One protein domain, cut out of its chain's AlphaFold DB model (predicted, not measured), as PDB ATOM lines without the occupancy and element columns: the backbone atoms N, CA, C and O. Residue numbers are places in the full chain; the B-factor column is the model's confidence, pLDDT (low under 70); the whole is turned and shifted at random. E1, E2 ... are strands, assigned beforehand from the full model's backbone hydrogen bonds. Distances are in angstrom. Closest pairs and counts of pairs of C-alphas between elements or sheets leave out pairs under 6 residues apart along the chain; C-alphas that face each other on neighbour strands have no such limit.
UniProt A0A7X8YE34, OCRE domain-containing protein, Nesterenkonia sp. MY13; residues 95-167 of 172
ATOM      1  N   GLU A  95       1.609  30.748  40.243       50.06
ATOM      2  CA  GLU A  95       1.493  29.822  41.373       50.06
ATOM      3  C   GLU A  95       0.524  28.719  40.980       50.06
ATOM      4  O   GLU A  95      -0.605  29.005  40.566       50.06
ATOM      5  N   ASP A  96       0.961  27.472  41.118       53.00
ATOM      6  CA  ASP A  96       0.052  26.342  41.063       53.00
ATOM      7  C   ASP A  96      -1.153  26.624  41.990       53.00
ATOM      8  O   ASP A  96      -0.965  26.884  43.188       53.00
ATOM      9  N   PRO A  97      -2.392  26.634  41.462       51.66
ATOM     10  CA  PRO A  97      -3.589  26.935  42.242       51.66
ATOM     11  C   PRO A  97      -3.830  25.967  43.416       51.66
ATOM     12  O   PRO A  97      -4.720  26.237  44.226       51.66
ATOM     13  N   GLU A  98      -3.059  24.877  43.529       51.78
ATOM     14  CA  GLU A  98      -3.165  23.853  44.577       51.78
ATOM     15  C   GLU A  98      -2.182  23.992  45.762       51.78
ATOM     16  O   GLU A  98      -2.027  23.047  46.531       51.78
ATOM     17  N   GLU A  99      -1.587  25.170  46.009       53.69
ATOM     18  CA  GLU A  99      -0.837  25.447  47.261       53.69
ATOM     19  C   GLU A  99       0.512  24.683  47.365       53.69
ATOM     20  O   GLU A  99       1.028  24.453  48.460       53.69
ATOM     21  N   SER A 100       1.113  24.303  46.225       54.50
ATOM     22  CA  SER A 100       2.400  23.578  46.155       54.50
ATOM     23  C   SER A 100       3.639  24.493  46.131       54.50
ATOM     24  O   SER A 100       4.713  24.089  46.576       54.50
ATOM     25  N   GLY A 101       3.497  25.746  45.677       60.62
ATOM     26  CA  GLY A 101       4.590  26.732  45.618       60.62
ATOM     27  C   GLY A 101       5.576  26.552  44.454       60.62
ATOM     28  O   GLY A 101       6.606  27.224  44.430       60.62
ATOM     29  N   LEU A 102       5.268  25.669  43.500       68.00
ATOM     30  CA  LEU A 102       6.029  25.460  42.266       68.00
ATOM     31  C   LEU A 102       5.558  26.409  41.156       68.00
ATOM     32  O   LEU A 102       4.415  26.875  41.161       68.00
ATOM     33  N   LEU A 103       6.441  26.691  40.197       70.12
ATOM     34  CA  LEU A 103       6.102  27.464  39.007       70.12
ATOM     35  C   LEU A 103       5.695  26.527  37.881       70.12
ATOM     36  O   LEU A 103       6.318  25.490  37.716       70.12
ATOM     37  N   ILE A 104       4.710  26.905  37.072       74.12
ATOM     38  CA  ILE A 104       4.342  26.137  35.876       74.12
ATOM     39  C   ILE A 104       4.813  26.896  34.641       74.12
ATOM     40  O   ILE A 104       4.402  28.041  34.425       74.12
ATOM     41  N   ASP A 105       5.635  26.253  33.814       75.31
ATOM     42  CA  ASP A 105       5.921  26.746  32.472       75.31
ATOM     43  C   ASP A 105       4.702  26.484  31.577       75.31
ATOM     44  O   ASP A 105       4.338  25.351  31.267       75.31
ATOM     45  N   THR A 106       4.030  27.557  31.163       69.62
ATOM     46  CA  THR A 106       2.822  27.471  30.327       69.62
ATOM     47  C   THR A 106       3.079  26.995  28.892       69.62
ATOM     48  O   THR A 106       2.117  26.723  28.173       69.62
ATOM     49  N   GLU A 107       4.337  26.932  28.448       71.81
ATOM     50  CA  GLU A 107       4.721  26.447  27.120       71.81
ATOM     51  C   GLU A 107       5.043  24.946  27.125       71.81
ATOM     52  O   GLU A 107       4.653  24.246  26.186       71.81
ATOM     53  N   THR A 108       5.709  24.443  28.171       72.88
ATOM     54  CA  THR A 108       6.107  23.025  28.283       72.88
ATOM     55  C   THR A 108       5.225  22.192  29.215       72.88
ATOM     56  O   THR A 108       5.320  20.968  29.183       72.88
ATOM     57  N   GLU A 109       4.334  22.827  29.987       76.19
ATOM     58  CA  GLU A 109       3.536  22.212  31.065       76.19
ATOM     59  C   GLU A 109       4.399  21.562  32.167       76.19
ATOM     60  O   GLU A 109       3.920  20.726  32.934       76.19
ATOM     61  N   GLU A 110       5.671  21.953  32.270       79.19
ATOM     62  CA  GLU A 110       6.596  21.465  33.289       79.19
ATOM     63  C   GLU A 110       6.503  22.313  34.558       79.19
ATOM     64  O   GLU A 110       6.353  23.538  34.509       79.19
ATOM     65  N   PHE A 111       6.621  21.655  35.710       79.69
ATOM     66  CA  PHE A 111       6.770  22.350  36.979       79.69
ATOM     67  C   PHE A 111       8.243  22.685  37.174       79.69
ATOM     68  O   PHE A 111       9.112  21.869  36.895       79.69
ATOM     69  N   ILE A 112       8.539  23.891  37.635       78.38
ATOM     70  CA  ILE A 112       9.891  24.392  37.841       78.38
ATOM     71  C   ILE A 112       9.991  24.882  39.277       78.38
ATOM     72  O   ILE A 112       9.151  25.655  39.750       78.38
ATOM     73  N   ASP A 113      11.033  24.442  39.979       75.94
ATOM     74  CA  ASP A 113      11.333  24.948  41.310       75.94
ATOM     75  C   ASP A 113      11.823  26.391  41.162       75.94
ATOM     76  O   ASP A 113      12.861  26.633  40.534       75.94
ATOM     77  N   PRO A 114      11.127  27.374  41.752       68.31
ATOM     78  CA  PRO A 114      11.529  28.766  41.639       68.31
ATOM     79  C   PRO A 114      12.940  29.023  42.227       68.31
ATOM     80  O   PRO A 114      13.585  30.010  41.867       68.31
ATOM     81  N   ARG A 115      13.427  28.171  43.149       68.62
ATOM     82  CA  ARG A 115      14.687  28.341  43.906       68.62
ATOM     83  C   ARG A 115      15.903  27.932  43.104       68.62
ATOM     84  O   ARG A 115      16.945  28.577  43.209       68.62
ATOM     85  N   THR A 116      15.770  26.860  42.340       67.25
ATOM     86  CA  THR A 116      16.867  26.234  41.600       67.25
ATOM     87  C   THR A 116      16.731  26.442  40.092       67.25
ATOM     88  O   THR A 116      17.736  26.447  39.385       67.25
ATOM     89  N   GLY A 117      15.511  26.684  39.602       73.25
ATOM     90  CA  GLY A 117      15.191  26.724  38.177       73.25
ATOM     91  C   GLY A 117      15.164  25.339  37.526       73.25
ATOM     92  O   GLY A 117      15.184  25.254  36.300       73.25
ATOM     93  N   PHE A 118      15.168  24.268  38.323       80.88
ATOM     94  CA  PHE A 118      15.151  22.888  37.845       80.88
ATOM     95  C   PHE A 118      13.727  22.396  37.606       80.88
ATOM     96  O   PHE A 118      12.795  22.839  38.279       80.88
ATOM     97  N   VAL A 119      13.577  21.475  36.651       81.62
ATOM     98  CA  VAL A 119      12.293  20.827  36.359       81.62
ATOM     99  C   VAL A 119      11.960  19.877  37.500       81.62
ATOM    100  O   VAL A 119      12.802  19.080  37.902       81.62
ATOM    101  N   VAL A 120      10.741  19.983  38.012       81.50
ATOM    102  CA  VAL A 120      10.209  19.261  39.162       81.50
ATOM    103  C   VAL A 120       9.115  18.328  38.697       81.50
ATOM    104  O   VAL A 120       8.223  18.716  37.945       81.50
ATOM    105  N   ASP A 121       9.142  17.108  39.204       81.06
ATOM    106  CA  ASP A 121       7.995  16.223  39.132       81.06
ATOM    107  C   ASP A 121       6.998  16.592  40.251       81.06
ATOM    108  O   ASP A 121       7.325  16.456  41.435       81.06
ATOM    109  N   PRO A 122       5.783  17.064  39.919       68.12
ATOM    110  CA  PRO A 122       4.797  17.490  40.908       68.12
ATOM    111  C   PRO A 122       4.266  16.343  41.782       68.12
ATOM    112  O   PRO A 122       3.788  16.602  42.886       68.12
ATOM    113  N   GLU A 123       4.335  15.083  41.332       69.12
ATOM    114  CA  GLU A 123       3.870  13.944  42.135       69.12
ATOM    115  C   GLU A 123       4.869  13.587  43.242       69.12
ATOM    116  O   GLU A 123       4.471  13.189  44.341       69.12
ATOM    117  N   THR A 124       6.165  13.734  42.962       67.88
ATOM    118  CA  THR A 124       7.247  13.328  43.872       67.88
ATOM    119  C   THR A 124       7.898  14.502  44.603       67.88
ATOM    120  O   THR A 124       8.447  14.315  45.687       67.88
ATOM    121  N   GLY A 125       7.811  15.717  44.056       72.44
ATOM    122  CA  GLY A 125       8.485  16.913  44.567       72.44
ATOM    123  C   GLY A 125       9.999  16.923  44.328       72.44
ATOM    124  O   GLY A 125      10.705  17.754  44.911       72.44
ATOM    125  N   LEU A 126      10.501  16.006  43.498       80.88
ATOM    126  CA  LEU A 126      11.909  15.898  43.130       80.88
ATOM    127  C   LEU A 126      12.182  16.720  41.873       80.88
ATOM    128  O   LEU A 126      11.412  16.681  40.918       80.88
ATOM    129  N   ALA A 127      13.288  17.451  41.882       85.88
ATOM    130  CA  ALA A 127      13.823  18.188  40.755       85.88
ATOM    131  C   ALA A 127      14.966  17.424  40.086       85.88
ATOM    132  O   ALA A 127      15.742  16.779  40.780       85.88
ATOM    133  N   GLU A 128      15.119  17.533  38.772       86.81
ATOM    134  CA  GLU A 128      16.274  16.981  38.052       86.81
ATOM    135  C   GLU A 128      17.302  18.083  37.763       86.81
ATOM    136  O   GLU A 128      16.973  19.134  37.203       86.81
ATOM    137  N   ASP A 129      18.555  17.859  38.161       85.19
ATOM    138  CA  ASP A 129      19.660  18.764  37.854       85.19
ATOM    139  C   ASP A 129      20.178  18.571  36.402       85.19
ATOM    140  O   ASP A 129      19.821  17.609  35.718       85.19
ATOM    141  N   PRO A 130      21.050  19.457  35.882       82.69
ATOM    142  CA  PRO A 130      21.604  19.316  34.529       82.69
ATOM    143  C   PRO A 130      22.478  18.068  34.306       82.69
ATOM    144  O   PRO A 130      22.832  17.764  33.163       82.69
ATOM    145  N   GLU A 131      22.891  17.400  35.381       84.38
ATOM    146  CA  GLU A 131      23.722  16.196  35.394       84.38
ATOM    147  C   GLU A 131      22.865  14.915  35.490       84.38
ATOM    148  O   GLU A 131      23.398  13.815  35.328       84.38
ATOM    149  N   GLY A 132      21.543  15.059  35.645       84.44
ATOM    150  CA  GLY A 132      20.559  13.983  35.754       84.44
ATOM    151  C   GLY A 132      20.349  13.466  37.181       84.44
ATOM    152  O   GLY A 132      19.733  12.414  37.358       84.44
ATOM    153  N   ASN A 133      20.874  14.149  38.202       86.50
ATOM    154  CA  ASN A 133      20.653  13.781  39.598       86.50
ATOM    155  C   ASN A 133      19.316  14.338  40.090       86.50
ATOM    156  O   ASN A 133      18.922  15.456  39.748       86.50
ATOM    157  N   LEU A 134      18.640  13.573  40.947       85.19
ATOM    158  CA  LEU A 134      17.400  14.005  41.580       85.19
ATOM    159  C   LEU A 134      17.716  14.797  42.851       85.19
ATOM    160  O   LEU A 134      18.500  14.358  43.689       85.19
ATOM    161  N   VAL A 135      17.087  15.953  43.005       85.12
ATOM    162  CA  VAL A 135      17.222  16.871  44.135       85.12
ATOM    163  C   VAL A 135      15.844  17.096  44.726       85.12
ATOM    164  O   VAL A 135      14.934  17.560  44.049       85.12
ATOM    165  N   ASP A 136      15.657  16.817  46.005       81.56
ATOM    166  CA  ASP A 136      14.391  17.125  46.662       81.56
ATOM    167  C   ASP A 136      14.274  18.634  46.889       81.56
ATOM    168  O   ASP A 136      15.022  19.229  47.665       81.56
ATOM    169  N   THR A 137      13.304  19.261  46.225       73.50
ATOM    170  CA  THR A 137      13.072  20.718  46.256       73.50
ATOM    171  C   THR A 137      12.785  21.267  47.655       73.50
ATOM    172  O   THR A 137      12.993  22.451  47.938       73.50
ATOM    173  N   ARG A 138      12.320  20.418  48.576       72.06
ATOM    174  CA  ARG A 138      11.955  20.808  49.943       72.06
ATOM    175  C   ARG A 138      13.178  20.913  50.844       72.06
ATOM    176  O   ARG A 138      13.178  21.710  51.780       72.06
ATOM    177  N   THR A 139      14.184  20.082  50.601       72.44
ATOM    178  CA  THR A 139      15.384  19.977  51.446       72.44
ATOM    179  C   THR A 139      16.625  20.547  50.764       72.44
ATOM    180  O   THR A 139      17.533  21.008  51.451       72.44
ATOM    181  N   GLY A 140      16.644  20.572  49.431       77.25
ATOM    182  CA  GLY A 140      17.812  20.880  48.612       77.25
ATOM    183  C   GLY A 140      18.855  19.760  48.602       77.25
ATOM    184  O   GLY A 140      19.998  20.019  48.242       77.25
ATOM    185  N   TRP A 141      18.497  18.556  49.057       83.44
ATOM    186  CA  TRP A 141      19.402  17.411  49.148       83.44
ATOM    187  C   TRP A 141      19.236  16.501  47.937       83.44
ATOM    188  O   TRP A 141      18.143  16.411  47.375       83.44
ATOM    189  N   TYR A 142      20.308  15.811  47.554       87.19
ATOM    190  CA  TYR A 142      20.231  14.802  46.504       87.19
ATOM    191  C   TYR A 142      19.447  13.592  47.003       87.19
ATOM    192  O   TYR A 142      19.592  13.191  48.155       87.19
ATOM    193  N   TYR A 143      18.619  13.022  46.137       83.31
ATOM    194  CA  TYR A 143      17.826  11.834  46.400       83.31
ATOM    195  C   TYR A 143      18.261  10.702  45.474       83.31
ATOM    196  O   TYR A 143      18.270  10.845  44.251       83.31
ATOM    197  N   GLU A 144      18.573   9.551  46.055       85.75
ATOM    198  CA  GLU A 144      18.904   8.348  45.301       85.75
ATOM    199  C   GLU A 144      17.665   7.452  45.152       85.75
ATOM    200  O   GLU A 144      17.183   6.897  46.142       85.75
ATOM    201  N   PRO A 145      17.133   7.246  43.931       75.88
ATOM    202  CA  PRO A 145      15.889   6.498  43.738       75.88
ATOM    203  C   PRO A 145      16.024   4.994  44.004       75.88
ATOM    204  O   PRO A 145      15.032   4.348  44.342       75.88
ATOM    205  N   ASP A 146      17.227   4.436  43.860       81.75
ATOM    206  CA  ASP A 146      17.480   3.005  44.057       81.75
ATOM    207  C   ASP A 146      17.497   2.614  45.543       81.75
ATOM    208  O   ASP A 146      17.013   1.541  45.914       81.75
ATOM    209  N   THR A 147      18.045   3.482  46.396       79.31
ATOM    210  CA  THR A 147      18.227   3.247  47.837       79.31
ATOM    211  C   THR A 147      17.173   3.959  48.686       79.31
ATOM    212  O   THR A 147      16.826   3.485  49.768       79.31
ATOM    213  N   GLY A 148      16.617   5.065  48.187       82.06
ATOM    214  CA  GLY A 148      15.738   5.961  48.934       82.06
ATOM    215  C   GLY A 148      16.485   6.865  49.918       82.06
ATOM    216  O   GLY A 148      15.859   7.408  50.832       82.06
ATOM    217  N   TYR A 149      17.807   6.989  49.782       84.94
ATOM    218  CA  TYR A 149      18.644   7.790  50.668       84.94
ATOM    219  C   TYR A 149      18.770   9.236  50.202       84.94
ATOM    220  O   TYR A 149      18.553   9.563  49.034       84.94
ATOM    221  N   TYR A 150      19.111  10.098  51.156       82.69
ATOM    222  CA  TYR A 150      19.279  11.526  50.946       82.69
ATOM    223  C   TYR A 150      20.707  11.955  51.253       82.69
ATOM    224  O   TYR A 150      21.185  11.721  52.361       82.69
ATOM    225  N   THR A 151      21.345  12.648  50.316       86.25
ATOM    226  CA  THR A 151      22.739  13.086  50.433       86.25
ATOM    227  C   THR A 151      22.819  14.602  50.486       86.25
ATOM    228  O   THR A 151      22.338  15.306  49.591       86.25
ATOM    229  N   ASP A 152      23.435  15.119  51.544       85.81
ATOM    230  CA  ASP A 152      23.645  16.553  51.720       85.81
ATOM    231  C   ASP A 152      24.708  17.068  50.727       85.81
ATOM    232  O   ASP A 152      25.858  16.620  50.789       85.81
ATOM    233  N   PRO A 153      24.387  18.027  49.838       82.50
ATOM    234  CA  PRO A 153      25.346  18.574  48.877       82.50
ATOM    235  C   PRO A 153      26.518  19.325  49.526       82.50
ATOM    236  O   PRO A 153      27.559  19.488  48.887       82.50
ATOM    237  N   GLU A 154      26.369  19.824  50.758       81.31
ATOM    238  CA  GLU A 154      27.419  20.584  51.444       81.31
ATOM    239  C   GLU A 154      28.362  19.669  52.232       81.31
ATOM    240  O   GLU A 154      29.586  19.811  52.144       81.31
ATOM    241  N   SER A 155      27.808  18.731  53.003       78.81
ATOM    242  CA  SER A 155      28.606  17.832  53.842       78.81
ATOM    243  C   SER A 155      29.023  16.532  53.147       78.81
ATOM    244  O   SER A 155      30.007  15.927  53.578       78.81
ATOM    245  N   GLY A 156      28.327  16.127  52.078       84.12
ATOM    246  CA  GLY A 156      28.518  14.848  51.386       84.12
ATOM    247  C   GLY A 156      28.030  13.637  52.183       84.12
ATOM    248  O   GLY A 156      28.386  12.514  51.853       84.12
ATOM    249  N   VAL A 157      27.276  13.855  53.263       85.44
ATOM    250  CA  VAL A 157      26.789  12.792  54.147       85.44
ATOM    251  C   VAL A 157      25.462  12.251  53.625       85.44
ATOM    252  O   VAL A 157      24.531  13.023  53.385       85.44
ATOM    253  N   THR A 158      25.368  10.928  53.518       86.94
ATOM    254  CA  THR A 158      24.159  10.212  53.099       86.94
ATOM    255  C   THR A 158      23.363   9.741  54.314       86.94
ATOM    256  O   THR A 158      23.916   9.189  55.264       86.94
ATOM    257  N   VAL A 159      22.050   9.958  54.312       82.69
ATOM    258  CA  VAL A 159      21.142   9.649  55.422       82.69
ATOM    259  C   VAL A 159      19.975   8.802  54.929       82.69
ATOM    260  O   VAL A 159      19.341   9.112  53.920       82.69
ATOM    261  N   ASP A 160      19.638   7.766  55.696       83.88
ATOM    262  CA  ASP A 160      18.389   7.023  55.539       83.88
ATOM    263  C   ASP A 160      17.241   7.806  56.211       83.88
ATOM    264  O   ASP A 160      17.226   7.947  57.443       83.88
ATOM    265  N   PRO A 161      16.248   8.305  55.450       72.62
ATOM    266  CA  PRO A 161      15.165   9.124  55.992       72.62
ATOM    267  C   PRO A 161      14.185   8.340  56.881       72.62
ATOM    268  O   PRO A 161      13.457   8.946  57.671       72.62
ATOM    269  N   VAL A 162      14.135   7.009  56.773       73.56
ATOM    270  CA  VAL A 162      13.228   6.149  57.549       73.56
ATOM    271  C   VAL A 162      13.829   5.836  58.911       73.56
ATOM    272  O   VAL A 162      13.152   5.959  59.936       73.56
ATOM    273  N   ASN A 163      15.099   5.434  58.925       72.19
ATOM    274  CA  ASN A 163      15.798   5.056  60.150       72.19
ATOM    275  C   ASN A 163      16.474   6.248  60.844       72.19
ATOM    276  O   ASN A 163      16.797   6.149  62.030       72.19
ATOM    277  N   LEU A 164      16.618   7.380  60.144       75.44
ATOM    278  CA  LEU A 164      17.315   8.587  60.603       75.44
ATOM    279  C   LEU A 164      18.759   8.289  61.029       75.44
ATOM    280  O   LEU A 164      19.236   8.783  62.052       75.44
ATOM    281  N   THR A 165      19.432   7.454  60.245       79.88
ATOM    282  CA  THR A 165      20.823   7.041  60.444       79.88
ATOM    283  C   THR A 165      21.664   7.470  59.255       79.88
ATOM    284  O   THR A 165      21.179   7.462  58.124       79.88
ATOM    285  N   VAL A 166      22.923   7.819  59.511       83.88
ATOM    286  CA  VAL A 166      23.909   8.032  58.451       83.88
ATOM    287  C   VAL A 166      24.262   6.684  57.828       83.88
ATOM    288  O   VAL A 166      24.391   5.687  58.541       83.88
ATOM    289  N   VAL A 167      24.335   6.658  56.503       82.50
ATOM    290  CA  VAL A 167      24.765   5.502  55.721       82.50
ATOM    291  C   VAL A 167      26.232   5.725  55.385       82.50
ATOM    292  O   VAL A 167      26.562   6.639  54.631       82.50
TER     293      VAL A 167
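What this domain is: This is residues 95 to 167 of the 172 residues of the protein "OCRE domain-containing protein" of Nesterenkonia sp. MY13 (UniProt A0A7X8YE34). What is the shape? With little regular structure, the chain folds back and forth in a long zigzag of short antiparallel pairings, with the meander E1-E2-E3, each strand the antiparallel neighbour of the one before, near the middle and hairpin E4-E5 at one end. What makes it? The printed part has 73 residues, only 15 of them in five named strands, with no named helix, and the class by these named elements is all strand; the whole is only just compact, close to loose, with a radius of gyration of the C-alphas of 13.2 A and spans of 40 by 25 by 21 A.

Where its parts are: Where are the strands? E1 is residues 126 to 128, 6.8 A, from C-alpha 126 at (11.909, 15.898, 43.130); E2 134 to 136, 6.7 A; E3 141 to 143, 6.4 A. And then? E4 is 158 to 160, 7.0 A; E5 165 to 167, 6.3 A, to C-alpha 167 at (24.765, 5.502, 55.721).

How they stand to each other: What pairs? N 127 and O 135 are 2.7 A apart in E1-E2, N 136 and O 141 2.9 A in E2-E3, N 160 and O 165 2.9 A in E4-E5. What lies between E3 and E4? They are apart, but residues 150 to 151 pair with both.

The domain as a whole: Any cut? The printed part has no cut; the E3 to E4 link is long. Where is confidence low? Fifteen residues are under 70, among them 95 to 102.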